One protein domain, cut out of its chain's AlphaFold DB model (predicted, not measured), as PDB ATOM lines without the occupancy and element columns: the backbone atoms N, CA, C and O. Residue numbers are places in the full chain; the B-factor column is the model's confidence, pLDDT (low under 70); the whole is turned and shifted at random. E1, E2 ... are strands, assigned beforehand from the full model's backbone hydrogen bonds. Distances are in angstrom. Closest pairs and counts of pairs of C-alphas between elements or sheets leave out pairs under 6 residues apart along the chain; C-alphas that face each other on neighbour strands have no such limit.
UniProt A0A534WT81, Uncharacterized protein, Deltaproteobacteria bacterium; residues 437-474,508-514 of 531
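Overview. This is residues 437 to 474 and 508 to 514 of the 531 residues of an uncharacterized protein of Deltaproteobacteria bacterium (UniProt A0A534WT81). This is one small twisted sheet of four antiparallel strands, with the two long strands E1 and E3 side by side in its middle, the short E2 at one edge and E4 at the other. A wide loop, residues 452 to 464, bows out from the end of E2 and comes round to the start of E3. The printed part has 45 residues with four named strands, E1, E2, E3 and E4 along the chain, and no named helix; across the sheet the order is E2, E1, E3, E4, and the class is all strand. The whole is only just compact, close to loose, with a radius of gyration of the C-alphas of 10.9 A, and it is elongated, spanning 33 by 19 by 15 A along its three main axes.

Arrangement. Start with the two inner strands, E1, residues 439 to 446, and E3, residues 465 to 472, which are antiparallel neighbours with 163 degrees between their directions. Look at the C-alphas of Val 439 and Pro 472, which face each other at 4.4 A, and at the far end those of Ala 446 and Leu 466, which face each other at 4.7 A. Between these strands N 445 and O 467 are within hydrogen-bond range at 2.8 A, and so are N 440 and O 471 at 2.9 A. E1 bends by 56 degrees at residue 442. Step outward from E1 to the edge strand E2, residues 449 to 451: the two are a hairpin, antiparallel at 146 degrees. The C-alphas of Asn 450 and Ile 445 face each other at 4.5 A, and N 451 and O 444 are within hydrogen-bond range at 2.8 A. Step outward from E3 to the other edge strand, E4, residues 508 to 512, antiparallel to it at 157 degrees. Here the C-alphas of Ile 467 and Phe 510 face each other at 5.0 A, and N 511 and O 466 are within hydrogen-bond range at 2.9 A. E4 is apart from both E1 and E2, and E2 is apart from E3. From edge to edge the strands' lines turn by 65 degrees, and the sheet is only just strongly twisted, with C-alphas up to 4.1 A off its best plane.

Along the chain. Find C-alpha 439 at (68.216, 160.696, 139.901), where E1 begins; from there it runs 20.0 A to C-alpha 446. E2 follows after two residues, a tight link, and is short, 6.2 A from C-alpha 449 to C-alpha 451. Pass along the loop, through Gly 456 with its C-alpha at (83.405, 166.507, 138.130), to C-alpha 465 at (75.190, 179.985, 147.467). There E3 begins, and it runs 22.8 A to C-alpha 472. E4 covers 13.2 A from C-alpha 508 and ends at C-alpha 512, at (75.373, 178.252, 152.207).

Size, cuts and confidence. The two C-alphas farthest apart are those of Pro 437 and Asn 462, at 33.4 A. Residues 475 to 507 are cut out and not printed, and the gap from C-alpha 474 to C-alpha 508 is 16.6 A; the link from E3 to E4 runs across this cut. Of the links that are printed whole, E2 to E3 is long, with 13 residues whose C-alphas lie 7 to 15 A from the mean of all C-alphas. In the B-factor column of this predicted model the mean pLDDT of the printed part is 71.1. It is under 70 at residues 437 to 438, 470 to 474 and 508 to 514, and the mean over E4 is 43.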
ATOM      1  N   PRO A 437      64.196 154.824 140.550       65.38
ATOM      2  CA  PRO A 437      64.318 155.835 139.513       65.38
ATOM      3  C   PRO A 437      65.723 156.465 139.574       65.38
ATOM      4  O   PRO A 437      66.132 156.950 140.633       65.38
ATOM      5  N   PRO A 438      66.481 156.504 138.463       69.38
ATOM      6  CA  PRO A 438      67.791 157.146 138.448       69.38
ATOM      7  C   PRO A 438      67.625 158.648 138.680       69.38
ATOM      8  O   PRO A 438      66.861 159.289 137.970       69.38
ATOM      9  N   VAL A 439      68.324 159.249 139.641       74.44
ATOM     10  CA  VAL A 439      68.216 160.696 139.901       74.44
ATOM     11  C   VAL A 439      69.047 161.476 138.882       74.44
ATOM     12  O   VAL A 439      70.256 161.277 138.786       74.44
ATOM     13  N   LYS A 440      68.421 162.413 138.158       78.69
ATOM     14  CA  LYS A 440      69.117 163.337 137.253       78.69
ATOM     15  C   LYS A 440      69.201 164.723 137.889       78.69
ATOM     16  O   LYS A 440      68.213 165.269 138.379       78.69
ATOM     17  N   ILE A 441      70.396 165.304 137.886       79.44
ATOM     18  CA  ILE A 441      70.582 166.711 138.246       79.44
ATOM     19  C   ILE A 441      70.178 167.534 137.022       79.44
ATOM     20  O   ILE A 441      70.818 167.431 135.981       79.44
ATOM     21  N   GLU A 442      69.090 168.300 137.123       79.44
ATOM     22  CA  GLU A 442      68.610 169.138 136.012       79.44
ATOM     23  C   GLU A 442      69.391 170.450 135.932       79.44
ATOM     24  O   GLU A 442      69.627 170.970 134.847       79.44
ATOM     25  N   ARG A 443      69.766 171.003 137.089       78.75
ATOM     26  CA  ARG A 443      70.385 172.323 137.171       78.75
ATOM     27  C   ARG A 443      71.222 172.456 138.429       78.75
ATOM     28  O   ARG A 443      70.832 171.987 139.504       78.75
ATOM     29  N   VAL A 444      72.333 173.163 138.286       84.19
ATOM     30  CA  VAL A 444      73.153 173.651 139.388       84.19
ATOM     31  C   VAL A 444      73.214 175.168 139.252       84.19
ATOM     32  O   VAL A 444      73.522 175.665 138.177       84.19
ATOM     33  N   ILE A 445      72.892 175.913 140.305       85.38
ATOM     34  CA  ILE A 445      73.077 177.366 140.357       85.38
ATOM     35  C   ILE A 445      74.127 177.656 141.416       85.38
ATOM     36  O   ILE A 445      73.950 177.234 142.556       85.38
ATOM     37  N   ALA A 446      75.183 178.379 141.059       85.81
ATOM     38  CA  ALA A 446      76.190 178.864 141.995       85.81
ATOM     39  C   ALA A 446      76.231 180.395 141.953       85.81
ATOM     40  O   ALA A 446      76.505 180.950 140.890       85.81
ATOM     41  N   ASP A 447      75.950 181.054 143.081       84.44
ATOM     42  CA  ASP A 447      75.909 182.522 143.217       84.44
ATOM     43  C   ASP A 447      75.151 183.190 142.046       84.44
ATOM     44  O   ASP A 447      75.706 183.983 141.285       84.44
ATOM     45  N   ASP A 448      73.899 182.764 141.850       81.12
ATOM     46  CA  ASP A 448      72.972 183.207 140.794       81.12
ATOM     47  C   ASP A 448      73.374 182.882 139.342       81.12
ATOM     48  O   ASP A 448      72.712 183.304 138.393       81.12
ATOM     49  N   ARG A 449      74.407 182.055 139.131       81.12
ATOM     50  CA  ARG A 449      74.801 181.571 137.799       81.12
ATOM     51  C   ARG A 449      74.365 180.135 137.564       81.12
ATOM     52  O   ARG A 449      74.764 179.240 138.305       81.12
ATOM     53  N   ASN A 450      73.614 179.903 136.488       83.88
ATOM     54  CA  ASN A 450      73.334 178.552 136.004       83.88
ATOM     55  C   ASN A 450      74.634 177.897 135.513       83.88
ATOM     56  O   ASN A 450      75.312 178.426 134.633       83.88
ATOM     57  N   LEU A 451      74.954 176.738 136.076       85.19
ATOM     58  CA  LEU A 451      76.037 175.859 135.663       85.19
ATOM     59  C   LEU A 451      75.449 174.611 135.005       85.19
ATOM     60  O   LEU A 451      74.427 174.075 135.448       85.19
ATOM     61  N   GLU A 452      76.126 174.129 133.968       81.44
ATOM     62  CA  GLU A 452      75.807 172.843 133.361       81.44
ATOM     63  C   GLU A 452      76.131 171.710 134.344       81.44
ATOM     64  O   GLU A 452      77.217 171.652 134.929       81.44
ATOM     65  N   ALA A 453      75.166 170.819 134.563       80.31
ATOM     66  CA  ALA A 453      75.330 169.697 135.472       80.31
ATOM     67  C   ALA A 453      76.152 168.588 134.797       80.31
ATOM     68  O   ALA A 453      75.633 167.837 133.975       80.31
ATOM     69  N   SER A 454      77.422 168.460 135.177       80.69
ATOM     70  CA  SER A 454      78.333 167.427 134.673       80.69
ATOM     71  C   SER A 454      79.097 166.736 135.805       80.69
ATOM     72  O   SER A 454      79.276 167.275 136.902       80.69
ATOM     73  N   ALA A 455      79.533 165.500 135.549       78.00
ATOM     74  CA  ALA A 455      80.392 164.777 136.477       78.00
ATOM     75  C   ALA A 455      81.735 165.515 136.621       78.00
ATOM     76  O   ALA A 455      82.377 165.842 135.627       78.00
ATOM     77  N   GLY A 456      82.156 165.787 137.859       79.44
ATOM     78  CA  GLY A 456      83.405 166.507 138.130       79.44
ATOM     79  C   GLY A 456      83.323 168.035 138.026       79.44
ATOM     80  O   GLY A 456      84.372 168.682 138.038       79.44
ATOM     81  N   LEU A 457      82.117 168.623 137.964       83.94
ATOM     82  CA  LEU A 457      81.914 170.076 137.993       83.94
ATOM     83  C   LEU A 457      82.695 170.730 139.148       83.94
ATOM     84  O   LEU A 457      82.464 170.438 140.324       83.94
ATOM     85  N   ARG A 458      83.601 171.653 138.808       84.38
ATOM     86  CA  ARG A 458      84.372 172.440 139.778       84.38
ATOM     87  C   ARG A 458      83.732 173.807 139.972       84.38
ATOM     88  O   ARG A 458      83.581 174.572 139.024       84.38
ATOM     89  N   LEU A 459      83.381 174.113 141.218       82.75
ATOM     90  CA  LEU A 459      82.900 175.436 141.604       82.75
ATOM     91  C   LEU A 459      84.077 176.403 141.749       82.75
ATOM     92  O   LEU A 459      85.205 175.995 142.041       82.75
ATOM     93  N   ARG A 460      83.809 177.694 141.557       79.50
ATOM     94  CA  ARG A 460      84.816 178.728 141.791       79.50
ATOM     95  C   ARG A 460      85.183 178.760 143.282       79.50
ATOM     96  O   ARG A 460      84.329 178.489 144.129       79.50
ATOM     97  N   PRO A 461      86.434 179.105 143.628       77.50
ATOM     98  CA  PRO A 461      86.779 179.401 145.013       77.50
ATOM     99  C   PRO A 461      85.816 180.446 145.595       77.50
ATOM    100  O   PRO A 461      85.468 181.409 144.914       77.50
ATOM    101  N   ASN A 462      85.407 180.255 146.852       77.56
ATOM    102  CA  ASN A 462      84.493 181.134 147.597       77.56
ATOM    103  C   ASN A 462      83.024 181.175 147.127       77.56
ATOM    104  O   ASN A 462      82.332 182.139 147.449       77.56
ATOM    105  N   THR A 463      82.517 180.146 146.436       78.19
ATOM    106  CA  THR A 463      81.070 180.034 146.173       78.19
ATOM    107  C   THR A 463      80.263 180.025 147.476       78.19
ATOM    108  O   THR A 463      80.492 179.185 148.355       78.19
ATOM    109  N   LYS A 464      79.312 180.956 147.615       76.56
ATOM    110  CA  LYS A 464      78.550 181.173 148.857       76.56
ATOM    111  C   LYS A 464      77.179 180.527 148.823       76.56
ATOM    112  O   LYS A 464      76.745 180.044 149.865       76.56
ATOM    113  N   HIS A 465      76.536 180.500 147.662       74.44
ATOM    114  CA  HIS A 465      75.190 179.985 147.467       74.44
ATOM    115  C   HIS A 465      75.197 178.925 146.377       74.44
ATOM    116  O   HIS A 465      75.593 179.192 145.244       74.44
ATOM    117  N   LEU A 466      74.742 177.721 146.713       79.75
ATOM    118  CA  LEU A 466      74.558 176.643 145.750       79.75
ATOM    119  C   LEU A 466      73.121 176.140 145.830       79.75
ATOM    120  O   LEU A 466      72.673 175.696 146.890       79.75
ATOM    121  N   ILE A 467      72.424 176.179 144.700       77.94
ATOM    122  CA  ILE A 467      71.102 175.580 144.537       77.94
ATOM    123  C   ILE A 467      71.239 174.414 143.575       77.94
ATOM    124  O   ILE A 467      71.662 174.571 142.429       77.94
ATOM    125  N   ARG A 468      70.847 173.231 144.028       76.56
ATOM    126  CA  ARG A 468      70.718 172.054 143.172       76.56
ATOM    127  C   ARG A 468      69.242 171.778 142.959       76.56
ATOM    128  O   ARG A 468      68.501 171.684 143.936       76.56
ATOM    129  N   THR A 469      68.842 171.600 141.700       72.06
ATOM    130  CA  THR A 469      67.543 171.006 141.378       72.06
ATOM    131  C   THR A 469      67.747 169.602 140.832       72.06
ATOM    132  O   THR A 469      68.249 169.420 139.717       72.06
ATOM    133  N   SER A 470      67.377 168.606 141.627       67.50
ATOM    134  CA  SER A 470      67.260 167.220 141.186       67.50
ATOM    135  C   SER A 470      65.835 166.932 140.751       67.50
ATOM    136  O   SER A 470      64.859 167.426 141.325       67.50
ATOM    137  N   ARG A 471      65.722 166.071 139.748       55.97
ATOM    138  CA  ARG A 471      64.491 165.353 139.472       55.97
ATOM    139  C   ARG A 471      64.813 163.864 139.565       55.97
ATOM    140  O   ARG A 471      65.830 163.441 139.005       55.97
ATOM    141  N   PRO A 472      63.983 163.049 140.237       53.69
ATOM    142  CA  PRO A 472      63.954 161.628 139.919       53.69
ATOM    143  C   PRO A 472      63.807 161.549 138.403       53.69
ATOM    144  O   PRO A 472      62.940 162.226 137.844       53.69
ATOM    145  N   GLY A 473      64.714 160.861 137.723       44.41
ATOM    146  CA  GLY A 473      64.723 160.794 136.271       44.41
ATOM    147  C   GLY A 473      63.317 160.452 135.812       44.41
ATOM    148  O   GLY A 473      62.756 159.444 136.236       44.41
ATOM    149  N   THR A 474      62.707 161.326 135.010       42.94
ATOM    150  CA  THR A 474      61.403 161.028 134.423       42.94
ATOM    151  C   THR A 474      61.598 159.949 133.408       42.94
ATOM    152  O   THR A 474      62.348 160.078 132.444       42.94
ATOM    153  N   LEU A 508      64.628 171.166 145.752       34.38
ATOM    154  CA  LEU A 508      65.497 172.329 145.853       34.38
ATOM    155  C   LEU A 508      66.338 172.160 147.112       34.38
ATOM    156  O   LEU A 508      65.831 172.266 148.224       34.38
ATOM    157  N   SER A 509      67.625 171.876 146.936       47.59
ATOM    158  CA  SER A 509      68.588 171.869 148.038       47.59
ATOM    159  C   SER A 509      69.383 173.167 148.031       47.59
ATOM    160  O   SER A 509      69.954 173.522 146.997       47.59
ATOM    161  N   PHE A 510      69.436 173.840 149.182       38.19
ATOM    162  CA  PHE A 510      70.217 175.057 149.396       38.19
ATOM    163  C   PHE A 510      71.458 174.741 150.224       38.19
ATOM    164  O   PHE A 510      71.357 174.160 151.303       38.19
ATOM    165  N   PHE A 511      72.621 175.174 149.747       55.94
ATOM    166  CA  PHE A 511      73.852 175.167 150.531       55.94
ATOM    167  C   PHE A 511      74.378 176.593 150.664       55.94
ATOM    168  O   PHE A 511      74.495 177.306 149.665       55.94
ATOM    169  N   SER A 512      74.714 176.986 151.894       39.59
ATOM    170  CA  SER A 512      75.373 178.252 152.207       39.59
ATOM    171  C   SER A 512      76.795 178.016 152.743       39.59
ATOM    172  O   SER A 512      77.044 177.056 153.470       39.59
ATOM    173  N   ALA A 513      77.737 178.888 152.364       49.78
ATOM    174  CA  ALA A 513      79.125 178.934 152.852       49.78
ATOM    175  C   ALA A 513      79.963 177.648 152.626       49.78
ATOM    176  O   ALA A 513      80.403 176.975 153.566       49.78
ATOM    177  N   LEU A 514      80.248 177.318 151.360       51.81
ATOM    178  CA  LEU A 514      81.081 176.164 151.004       51.81
ATOM    179  C   LEU A 514      82.570 176.431 151.303       51.81
ATOM    180  O   LEU A 514      83.187 177.321 150.723       51.81
TER     181      LEU A 514